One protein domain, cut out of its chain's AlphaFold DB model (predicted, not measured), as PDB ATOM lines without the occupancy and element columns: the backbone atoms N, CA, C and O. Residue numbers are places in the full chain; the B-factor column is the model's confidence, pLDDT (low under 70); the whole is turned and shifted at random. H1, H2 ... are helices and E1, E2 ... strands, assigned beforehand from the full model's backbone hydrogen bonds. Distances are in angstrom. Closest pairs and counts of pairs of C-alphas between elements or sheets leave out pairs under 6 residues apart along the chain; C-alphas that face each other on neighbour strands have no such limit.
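What this domain is: This is residues 7 to 84 of the 84 residues of a protein of Microbacteriaceae bacterium (UniProt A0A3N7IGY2). Two small antiparallel sheets, a hairpin of E1 and E2 and a three-stranded sheet E3-E4-E5, are joined through H1, which lies beside E1 and grazes the larger sheet; H2 is set away from both sheets near the last residue. A long loop, residues 14 to 28, joins E1 to E2. The printed part has 78 residues, in the order E1 E2 H1 E3 E4 E5 H2, a mixed class of helices and strands. It is only just compact, close to loose, with a radius of gyration of the C-alphas of 13.4 A, and spans 37 by 33 by 25 A.

How they stand to each other: Start at E1, residues 9 to 13, and E2, residues 29 to 33, an antiparallel hairpin at 144 degrees with N 10 and O 32 2.8 A apart, within hydrogen-bond range. H1, residues 34 to 42, comes closest to E1 at the C-alphas of Cys 9 and Arg 34, 6.4 A apart. E3, E4 and E5, residues 46 to 50, 53 to 59 and 65 to 69, form a meander, each strand the antiparallel neighbour of the one before. Look for N 48 and O 55 at 2.8 A, and N 56 and O 68 at 2.8 A, both within hydrogen-bond range. H1 only grazes this sheet, with residues 39 to 40. H2, residues 75 to 82, is not on it. In H1 and H2 every O i to N i+4 pair is within hydrogen-bond range.

Where its parts are: Find C-alpha 9, where E1 begins, at (316.609, 254.519, 403.109). E4 measures 19.9 A from C-alpha 53 to 59. H2 ends at C-alpha 82, (331.015, 271.344, 415.613).

The domain as a whole: The farthest C-alphas, Asp 18 and Thr 83, are 39.8 A apart. The printed part has no cut. The link E1 to E2 is long. Residues 82 to 84 have pLDDT under 70.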
ATOM      1  N   SER A   7     313.130 258.234 404.870       93.75
ATOM      2  CA  SER A   7     311.990 257.538 404.254       93.75
ATOM      3  C   SER A   7     312.323 256.829 402.937       93.75
ATOM      4  O   SER A   7     311.513 256.058 402.436       93.75
ATOM      5  N   TRP A   8     313.490 257.107 402.352       94.44
ATOM      6  CA  TRP A   8     313.995 256.490 401.121       94.44
ATOM      7  C   TRP A   8     315.190 255.565 401.393       94.44
ATOM      8  O   TRP A   8     315.884 255.145 400.460       94.44
ATOM      9  N   CYS A   9     315.470 255.299 402.669       94.12
ATOM     10  CA  CYS A   9     316.609 254.519 403.109       94.12
ATOM     11  C   CYS A   9     316.194 253.147 403.638       94.12
ATOM     12  O   CYS A   9     315.109 252.951 404.174       94.12
ATOM     13  N   GLU A  10     317.128 252.217 403.520       94.06
ATOM     14  CA  GLU A  10     317.100 250.878 404.080       94.06
ATOM     15  C   GLU A  10     318.096 250.828 405.247       94.06
ATOM     16  O   GLU A  10     319.123 251.520 405.239       94.06
ATOM     17  N   ALA A  11     317.786 250.027 406.267       92.31
ATOM     18  CA  ALA A  11     318.730 249.743 407.338       92.31
ATOM     19  C   ALA A  11     319.812 248.785 406.823       92.31
ATOM     20  O   ALA A  11     319.501 247.744 406.250       92.31
ATOM     21  N   HIS A  12     321.070 249.144 407.050       92.38
ATOM     22  CA  HIS A  12     322.232 248.355 406.676       92.38
ATOM     23  C   HIS A  12     323.084 248.072 407.911       92.38
ATOM     24  O   HIS A  12     323.551 249.008 408.570       92.38
ATOM     25  N   HIS A  13     323.308 246.796 408.218       92.69
ATOM     26  CA  HIS A  13     324.252 246.378 409.255       92.69
ATOM     27  C   HIS A  13     325.682 246.588 408.773       92.69
ATOM     28  O   HIS A  13     326.040 246.156 407.685       92.69
ATOM     29  N   ILE A  14     326.494 247.257 409.592       91.19
ATOM     30  CA  ILE A  14     327.879 247.611 409.241       91.19
ATOM     31  C   ILE A  14     328.735 246.359 409.047       91.19
ATOM     32  O   ILE A  14     329.517 246.279 408.102       91.19
ATOM     33  N   ASP A  15     328.563 245.395 409.947       89.88
ATOM     34  CA  ASP A  15     329.217 244.100 409.875       89.88
ATOM     35  C   ASP A  15     328.223 243.103 409.285       89.88
ATOM     36  O   ASP A  15     327.154 242.864 409.851       89.88
ATOM     37  N   HIS A  16     328.569 242.533 408.133       88.94
ATOM     38  CA  HIS A  16     327.742 241.532 407.474       88.94
ATOM     39  C   HIS A  16     327.450 240.351 408.415       88.94
ATOM     40  O   HIS A  16     328.364 239.751 408.985       88.94
ATOM     41  N   TRP A  17     326.170 240.001 408.560       87.81
ATOM     42  CA  TRP A  17     325.719 239.026 409.555       87.81
ATOM     43  C   TRP A  17     326.265 237.615 409.301       87.81
ATOM     44  O   TRP A  17     326.699 236.955 410.239       87.81
ATOM     45  N   ASP A  18     326.291 237.162 408.044       90.12
ATOM     46  CA  ASP A  18     326.837 235.847 407.699       90.12
ATOM     47  C   ASP A  18     328.364 235.923 407.565       90.12
ATOM     48  O   ASP A  18     329.072 235.523 408.486       90.12
ATOM     49  N   GLU A  19     328.872 236.532 406.489       88.50
ATOM     50  CA  GLU A  19     330.308 236.674 406.187       88.50
ATOM     51  C   GLU A  19     331.192 237.080 407.383       88.50
ATOM     52  O   GLU A  19     332.232 236.464 407.608       88.50
ATOM     53  N   HIS A  20     330.781 238.072 408.181       89.19
ATOM     54  CA  HIS A  20     331.587 238.595 409.293       89.19
ATOM     55  C   HIS A  20     331.058 238.209 410.677       89.19
ATOM     56  O   HIS A  20     331.562 238.718 411.678       89.19
ATOM     57  N   ARG A  21     330.040 237.337 410.758       91.06
ATOM     58  CA  ARG A  21     329.350 237.003 412.022       91.06
ATOM     59  C   ARG A  21     328.869 238.253 412.773       91.06
ATOM     60  O   ARG A  21     328.896 238.308 414.003       91.06
ATOM     61  N   GLY A  22     328.466 239.274 412.014       89.75
ATOM     62  CA  GLY A  22     328.008 240.555 412.536       89.75
ATOM     63  C   GLY A  22     326.696 240.447 413.312       89.75
ATOM     64  O   GLY A  22     325.868 239.565 413.077       89.75
ATOM     65  N   ARG A  23     326.489 241.381 414.243       90.12
ATOM     66  CA  ARG A  23     325.237 241.495 414.999       90.12
ATOM     67  C   ARG A  23     324.107 242.015 414.104       90.12
ATOM     68  O   ARG A  23     324.330 242.883 413.264       90.12
ATOM     69  N   THR A  24     322.885 241.540 414.338       88.62
ATOM     70  CA  THR A  24     321.683 241.941 413.583       88.62
ATOM     71  C   THR A  24     320.810 242.975 414.304       88.62
ATOM     72  O   THR A  24     319.728 243.315 413.824       88.62
ATOM     73  N   ASP A  25     321.262 243.525 415.431       86.69
ATOM     74  CA  ASP A  25     320.562 244.609 416.127       86.69
ATOM     75  C   ASP A  25     320.787 245.996 415.509       86.69
ATOM     76  O   ASP A  25     321.638 246.227 414.647       86.69
ATOM     77  N   ILE A  26     319.983 246.945 415.986       84.56
ATOM     78  CA  ILE A  26     319.942 248.326 415.503       84.56
ATOM     79  C   ILE A  26     321.139 249.168 415.965       84.56
ATOM     80  O   ILE A  26     321.422 250.209 415.363       84.56
ATOM     81  N   ASP A  27     321.883 248.731 416.987       83.31
ATOM     82  CA  ASP A  27     323.010 249.501 417.520       83.31
ATOM     83  C   ASP A  27     324.129 249.601 416.477       83.31
ATOM     84  O   ASP A  27     324.835 250.621 416.392       83.31
ATOM     85  N   SER A  28     324.249 248.578 415.620       84.81
ATOM     86  CA  SER A  28     325.226 248.499 414.530       84.81
ATOM     87  C   SER A  28     324.667 248.660 413.116       84.81
ATOM     88  O   SER A  28     325.258 248.164 412.159       84.81
ATOM     89  N   GLY A  29     323.589 249.437 412.969       89.38
ATOM     90  CA  GLY A  29     323.010 249.774 411.662       89.38
ATOM     91  C   GLY A  29     323.187 251.237 411.233       89.38
ATOM     92  O   GLY A  29     323.133 252.142 412.060       89.38
ATOM     93  N   VAL A  30     323.359 251.498 409.938       91.00
ATOM     94  CA  VAL A  30     323.229 252.839 409.328       91.00
ATOM     95  C   VAL A  30     322.091 252.853 408.308       91.00
ATOM     96  O   VAL A  30     321.700 251.809 407.798       91.00
ATOM     97  N   LEU A  31     321.562 254.037 407.997       92.19
ATOM     98  CA  LEU A  31     320.562 254.206 406.942       92.19
ATOM     99  C   LEU A  31     321.241 254.557 405.619       92.19
ATOM    100  O   LEU A  31     322.000 255.526 405.553       92.19
ATOM    101  N   LEU A  32     320.936 253.798 404.567       93.19
ATOM    102  CA  LEU A  32     321.448 254.020 403.215       93.19
ATOM    103  C   LEU A  32     320.301 254.013 402.207       93.19
ATOM    104  O   LEU A  32     319.426 253.161 402.278       93.19
ATOM    105  N   CYS A  33     320.311 254.916 401.223       94.38
ATOM    106  CA  CYS A  33     319.388 254.771 400.095       94.38
ATOM    107  C   CYS A  33     319.717 253.483 399.327       94.38
ATOM    108  O   CYS A  33     320.880 253.067 399.299       94.38
ATOM    109  N   ARG A  34     318.735 252.896 398.640       95.12
ATOM    110  CA  ARG A  34     318.915 251.624 397.917       95.12
ATOM    111  C   ARG A  34     320.128 251.607 396.975       95.12
ATOM    112  O   ARG A  34     320.851 250.619 396.916       95.12
ATOM    113  N   PHE A  35     320.409 252.712 396.275       94.50
ATOM    114  CA  PHE A  35     321.609 252.821 395.431       94.50
ATOM    115  C   PHE A  35     322.899 252.690 396.251       94.50
ATOM    116  O   PHE A  35     323.762 251.880 395.919       94.50
ATOM    117  N   CYS A  36     323.042 253.460 397.332       93.50
ATOM    118  CA  CYS A  36     324.226 253.384 398.188       93.50
ATOM    119  C   CYS A  36     324.333 252.027 398.892       93.50
ATOM    120  O   CYS A  36     325.433 251.493 398.990       93.50
ATOM    121  N   HIS A  37     323.210 251.457 399.328       95.38
ATOM    122  CA  HIS A  37     323.163 250.160 399.992       95.38
ATOM    123  C   HIS A  37     323.710 249.045 399.091       95.38
ATOM    124  O   HIS A  37     324.621 248.316 399.479       95.38
ATOM    125  N   LEU A  38     323.248 248.981 397.840       95.06
ATOM    126  CA  LEU A  38     323.736 247.992 396.877       95.06
ATOM    127  C   LEU A  38     325.212 248.189 396.512       95.06
ATOM    128  O   LEU A  38     325.894 247.212 396.219       95.06
ATOM    129  N   ASN A  39     325.738 249.416 396.539       94.75
ATOM    130  CA  ASN A  39     327.172 249.636 396.321       94.75
ATOM    131  C   ASN A  39     328.029 249.088 397.476       94.75
ATOM    132  O   ASN A  39     329.121 248.579 397.225       94.75
ATOM    133  N   VAL A  40     327.536 249.135 398.718       93.81
ATOM    134  CA  VAL A  40     328.215 248.500 399.863       93.81
ATOM    135  C   VAL A  40     328.276 246.988 399.696       93.81
ATOM    136  O   VAL A  40     329.344 246.409 399.861       93.81
ATOM    137  N   HIS A  41     327.190 246.358 399.251       92.81
ATOM    138  CA  HIS A  41     327.199 244.914 399.003       92.81
ATOM    139  C   HIS A  41     328.010 244.503 397.769       92.81
ATOM    140  O   HIS A  41     328.708 243.495 397.801       92.81
ATOM    141  N   ASN A  42     327.945 245.274 396.680       93.00
ATOM    142  CA  ASN A  42     328.345 244.767 395.362       93.00
ATOM    143  C   ASN A  42     329.577 245.454 394.763       93.00
ATOM    144  O   ASN A  42     330.063 245.025 393.718       93.00
ATOM    145  N   ARG A  43     330.044 246.568 395.337       91.06
ATOM    146  CA  ARG A  43     331.076 247.429 394.724       91.06
ATOM    147  C   ARG A  43     332.245 247.737 395.660       91.06
ATOM    148  O   ARG A  43     333.004 248.667 395.405       91.06
ATOM    149  N   GLY A  44     332.393 246.966 396.738       88.44
ATOM    150  CA  GLY A  44     333.518 247.087 397.667       88.44
ATOM    151  C   GLY A  44     333.511 248.366 398.507       88.44
ATOM    152  O   GLY A  44     334.543 248.725 399.072       88.44
ATOM    153  N   TRP A  45     332.377 249.070 398.594       93.56
ATOM    154  CA  TRP A  45     332.238 250.167 399.548       93.56
ATOM    155  C   TRP A  45     332.121 249.587 400.958       93.56
ATOM    156  O   TRP A  45     331.598 248.493 401.144       93.56
ATOM    157  N   ARG A  46     332.603 250.312 401.967       92.62
ATOM    158  CA  ARG A  46     332.594 249.866 403.363       92.62
ATOM    159  C   ARG A  46     332.152 250.989 404.282       92.62
ATOM    160  O   ARG A  46     332.508 252.145 404.072       92.62
ATOM    161  N   ILE A  47     331.408 250.651 405.328       93.19
ATOM    162  CA  ILE A  47     331.136 251.563 406.439       93.19
ATOM    163  C   ILE A  47     332.070 251.195 407.586       93.19
ATOM    164  O   ILE A  47     332.182 250.029 407.944       93.19
ATOM    165  N   ARG A  48     332.746 252.181 408.174       91.31
ATOM    166  CA  ARG A  48     333.598 251.984 409.352       91.31
ATOM    167  C   ARG A  48     333.147 252.864 410.496       91.31
ATOM    168  O   ARG A  48     332.687 253.982 410.280       91.31
ATOM    169  N   ARG A  49     333.310 252.363 411.718       88.06
ATOM    170  CA  ARG A  49     333.221 253.173 412.936       88.06
ATOM    171  C   ARG A  49     334.540 253.900 413.152       88.06
ATOM    172  O   ARG A  49     335.593 253.275 413.071       88.06
ATOM    173  N   ASP A  50     334.459 255.189 413.451       86.00
ATOM    174  CA  ASP A  50     335.621 256.025 413.751       86.00
ATOM    175  C   ASP A  50     335.240 257.103 414.774       86.00
ATOM    176  O   ASP A  50     334.287 257.848 414.552       86.00
ATOM    177  N   GLY A  51     335.909 257.142 415.931       78.88
ATOM    178  CA  GLY A  51     335.689 258.172 416.963       78.88
ATOM    179  C   GLY A  51     334.234 258.341 417.449       78.88
ATOM    180  O   GLY A  51     333.821 259.424 417.862       78.88
ATOM    181  N   GLY A  52     333.408 257.292 417.359       79.06
ATOM    182  CA  GLY A  52     331.971 257.337 417.674       79.06
ATOM    183  C   GLY A  52     331.076 257.923 416.569       79.06
ATOM    184  O   GLY A  52     329.881 258.120 416.790       79.06
ATOM    185  N   GLY A  53     331.635 258.192 415.392       85.69
ATOM    186  CA  GLY A  53     330.920 258.423 414.143       85.69
ATOM    187  C   GLY A  53     331.050 257.239 413.183       85.69
ATOM    188  O   GLY A  53     331.572 256.174 413.528       85.69
ATOM    189  N   TYR A  54     330.567 257.446 411.960       89.56
ATOM    190  CA  TYR A  54     330.686 256.483 410.871       89.56
ATOM    191  C   TYR A  54     331.341 257.147 409.670       89.56
ATOM    192  O   TYR A  54     331.102 258.321 409.403       89.56
ATOM    193  N   VAL A  55     332.138 256.390 408.933       92.50
ATOM    194  CA  VAL A  55     332.827 256.831 407.724       92.50
ATOM    195  C   VAL A  55     332.477 255.866 406.603       92.50
ATOM    196  O   VAL A  55     332.571 254.653 406.772       92.50
ATOM    197  N   LEU A  56     332.072 256.406 405.457       93.00
ATOM    198  CA  LEU A  56     331.970 255.660 404.210       93.00
ATOM    199  C   LEU A  56     333.344 255.636 403.539       93.00
ATOM    200  O   LEU A  56     333.879 256.683 403.173       93.00
ATOM    201  N   GLU A  57     333.879 254.442 403.344       94.81
ATOM    202  CA  GLU A  57     335.016 254.153 402.479       94.81
ATOM    203  C   GLU A  57     334.503 253.674 401.122       94.81
ATOM    204  O   GLU A  57     333.775 252.688 401.038       94.81
ATOM    205  N   ARG A  58     334.877 254.360 400.044       93.56
ATOM    206  CA  ARG A  58     334.612 253.905 398.673       93.56
ATOM    207  C   ARG A  58     335.815 254.191 397.777       93.56
ATOM    208  O   ARG A  58     336.447 255.225 397.986       93.56
ATOM    209  N   PRO A  59     336.142 253.336 396.801       91.31
ATOM    210  CA  PRO A  59     337.143 253.673 395.795       91.31
ATOM    211  C   PRO A  59     336.686 254.877 394.950       91.31
ATOM    212  O   PRO A  59     335.486 255.051 394.715       91.31
ATOM    213  N   ASP A  60     337.630 255.720 394.532       88.19
ATOM    214  CA  ASP A  60     337.426 256.666 393.429       88.19
ATOM    215  C   ASP A  60     337.532 255.955 392.065       88.19
ATOM    216  O   ASP A  60     337.695 254.734 392.000       88.19
ATOM    217  N   ASP A  61     337.461 256.717 390.972       87.56
ATOM    218  CA  ASP A  61     337.541 256.172 389.609       87.56
ATOM    219  C   ASP A  61     338.884 255.469 389.316       87.56
ATOM    220  O   ASP A  61     338.955 254.611 388.440       87.56
ATOM    221  N   GLY A  62     339.940 255.794 390.071       89.94
ATOM    222  CA  GLY A  62     341.253 255.149 390.008       89.94
ATOM    223  C   GLY A  62     341.426 253.982 390.987       89.94
ATOM    224  O   GLY A  62     342.528 253.450 391.109       89.94
ATOM    225  N   GLY A  63     340.375 253.591 391.715       88.06
ATOM    226  CA  GLY A  63     340.425 252.523 392.715       88.06
ATOM    227  C   GLY A  63     341.010 252.943 394.067       88.06
ATOM    228  O   GLY A  63     341.112 252.115 394.974       88.06
ATOM    229  N   VAL A  64     341.374 254.215 394.250       91.56
ATOM    230  CA  VAL A  64     341.981 254.707 395.488       91.56
ATOM    231  C   VAL A  64     340.891 254.928 396.542       91.56
ATOM    232  O   VAL A  64     339.959 255.704 396.304       91.56
ATOM    233  N   PRO A  65     340.993 254.318 397.740       91.56
ATOM    234  CA  PRO A  65     339.993 254.491 398.788       91.56
ATOM    235  C   PRO A  65     339.839 255.956 399.214       91.56
ATOM    236  O   PRO A  65     340.797 256.627 399.598       91.56
ATOM    237  N   ARG A  66     338.602 256.452 399.196       93.31
ATOM    238  CA  ARG A  66     338.197 257.751 399.735       93.31
ATOM    239  C   ARG A  66     337.303 257.560 400.947       93.31
ATOM    240  O   ARG A  66     336.350 256.784 400.915       93.31
ATOM    241  N   ARG A  67     337.603 258.321 401.999       93.62
ATOM    242  CA  ARG A  67     336.864 258.354 403.262       93.62
ATOM    243  C   ARG A  67     335.974 259.584 403.308       93.62
ATOM    244  O   ARG A  67     336.440 260.702 403.124       93.62
ATOM    245  N   THR A  68     334.688 259.384 403.550       91.38
ATOM    246  CA  THR A  68     333.718 260.466 403.736       91.38
ATOM    247  C   THR A  68     332.972 260.232 405.047       91.38
ATOM    248  O   THR A  68     332.290 259.211 405.155       91.38
ATOM    249  N   PRO A  69     333.061 261.141 406.036       90.06
ATOM    250  CA  PRO A  69     332.250 261.054 407.244       90.06
ATOM    251  C   PRO A  69     330.758 260.989 406.904       90.06
ATOM    252  O   PRO A  69     330.272 261.679 406.005       90.06
ATOM    253  N   LEU A  70     330.029 260.133 407.609       87.69
ATOM    254  CA  LEU A  70     328.578 260.066 407.548       87.69
ATOM    255  C   LEU A  70     327.968 261.020 408.581       87.69
ATOM    256  O   LEU A  70     328.544 261.214 409.656       87.69
ATOM    257  N   PRO A  71     326.791 261.594 408.283       82.75
ATOM    258  CA  PRO A  71     326.091 262.445 409.231       82.75
ATOM    259  C   PRO A  71     325.799 261.686 410.530       82.75
ATOM    260  O   PRO A  71     325.518 260.484 410.529       82.75
ATOM    261  N   SER A  72     325.872 262.402 411.653       78.31
ATOM    262  CA  SER A  72     325.562 261.819 412.955       78.31
ATOM    263  C   SER A  72     324.112 261.344 413.007       78.31
ATOM    264  O   SER A  72     323.208 262.018 412.517       78.31
ATOM    265  N   ARG A  73     323.883 260.229 413.707       75.44
ATOM    266  CA  ARG A  73     322.537 259.745 414.049       75.44
ATOM    267  C   ARG A  73     321.793 260.708 414.990       75.44
ATOM    268  O   ARG A  73     320.579 260.621 415.114       75.44
ATOM    269  N   SER A  74     322.520 261.610 415.659       79.38
ATOM    270  CA  SER A  74     321.980 262.616 416.574       79.38
ATOM    271  C   SER A  74     322.354 264.025 416.097       79.38
ATOM    272  O   SER A  74     323.528 264.404 416.169       79.38
ATOM    273  N   PRO A  75     321.378 264.843 415.657       75.38
ATOM    274  CA  PRO A  75     321.617 266.247 415.321       75.38
ATOM    275  C   PRO A  75     322.197 267.049 416.495       75.38
ATOM    276  O   PRO A  75     323.022 267.934 416.288       75.38
ATOM    277  N   ALA A  76     321.811 266.715 417.731       81.75
ATOM    278  CA  ALA A  76     322.361 267.336 418.934       81.75
ATOM    279  C   ALA A  76     323.856 267.018 419.098       81.75
ATOM    280  O   ALA A  76     324.655 267.929 419.299       81.75
ATOM    281  N   ARG A  77     324.256 265.749 418.919       78.50
ATOM    282  CA  ARG A  77     325.674 265.354 418.924       78.50
ATOM    283  C   ARG A  77     326.461 266.073 417.829       78.50
ATOM    284  O   ARG A  77     327.562 266.536 418.095       78.50
ATOM    285  N   ALA A  78     325.910 266.168 416.616       74.75
ATOM    286  CA  ALA A  78     326.574 266.861 415.512       74.75
ATOM    287  C   ALA A  78     326.870 268.331 415.851       74.75
ATOM    288  O   ALA A  78     327.969 268.806 415.589       74.75
ATOM    289  N   ARG A  79     325.913 269.027 416.482       79.31
ATOM    290  CA  ARG A  79     326.085 270.419 416.925       79.31
ATOM    291  C   ARG A  79     327.153 270.551 418.008       79.31
ATOM    292  O   ARG A  79     328.004 271.414 417.880       79.31
ATOM    293  N   LEU A  80     327.141 269.672 419.013       77.44
ATOM    294  CA  LEU A  80     328.120 269.692 420.110       77.44
ATOM    295  C   LEU A  80     329.564 269.501 419.623       77.44
ATOM    296  O   LEU A  80     330.467 270.154 420.129       77.44
ATOM    297  N   VAL A  81     329.777 268.620 418.641       71.62
ATOM    298  CA  VAL A  81     331.111 268.366 418.066       71.62
ATOM    299  C   VAL A  81     331.577 269.519 417.173       71.62
ATOM    300  O   VAL A  81     332.769 269.767 417.095       71.62
ATOM    301  N   ALA A  82     330.666 270.233 416.504       69.12
ATOM    302  CA  ALA A  82     331.015 271.344 415.613       69.12
ATOM    303  C   ALA A  82     331.384 272.648 416.348       69.12
ATOM    304  O   ALA A  82     331.911 273.566 415.728       69.12
ATOM    305  N   THR A  83     331.059 272.752 417.639       65.06
ATOM    306  CA  THR A  83     331.305 273.937 418.482       65.06
ATOM    307  C   THR A  83     332.519 273.801 419.405       65.06
ATOM    308  O   THR A  83     332.737 274.683 420.233       65.06
ATOM    309  N   ALA A  84     333.255 272.694 419.305       53.34
ATOM    310  CA  ALA A  84     334.491 272.422 420.037       53.34
ATOM    311  C   ALA A  84     335.700 272.624 419.117       53.34
ATOM    312  O   ALA A  84     336.743 273.079 419.633       53.34
TER     313      ALA A  84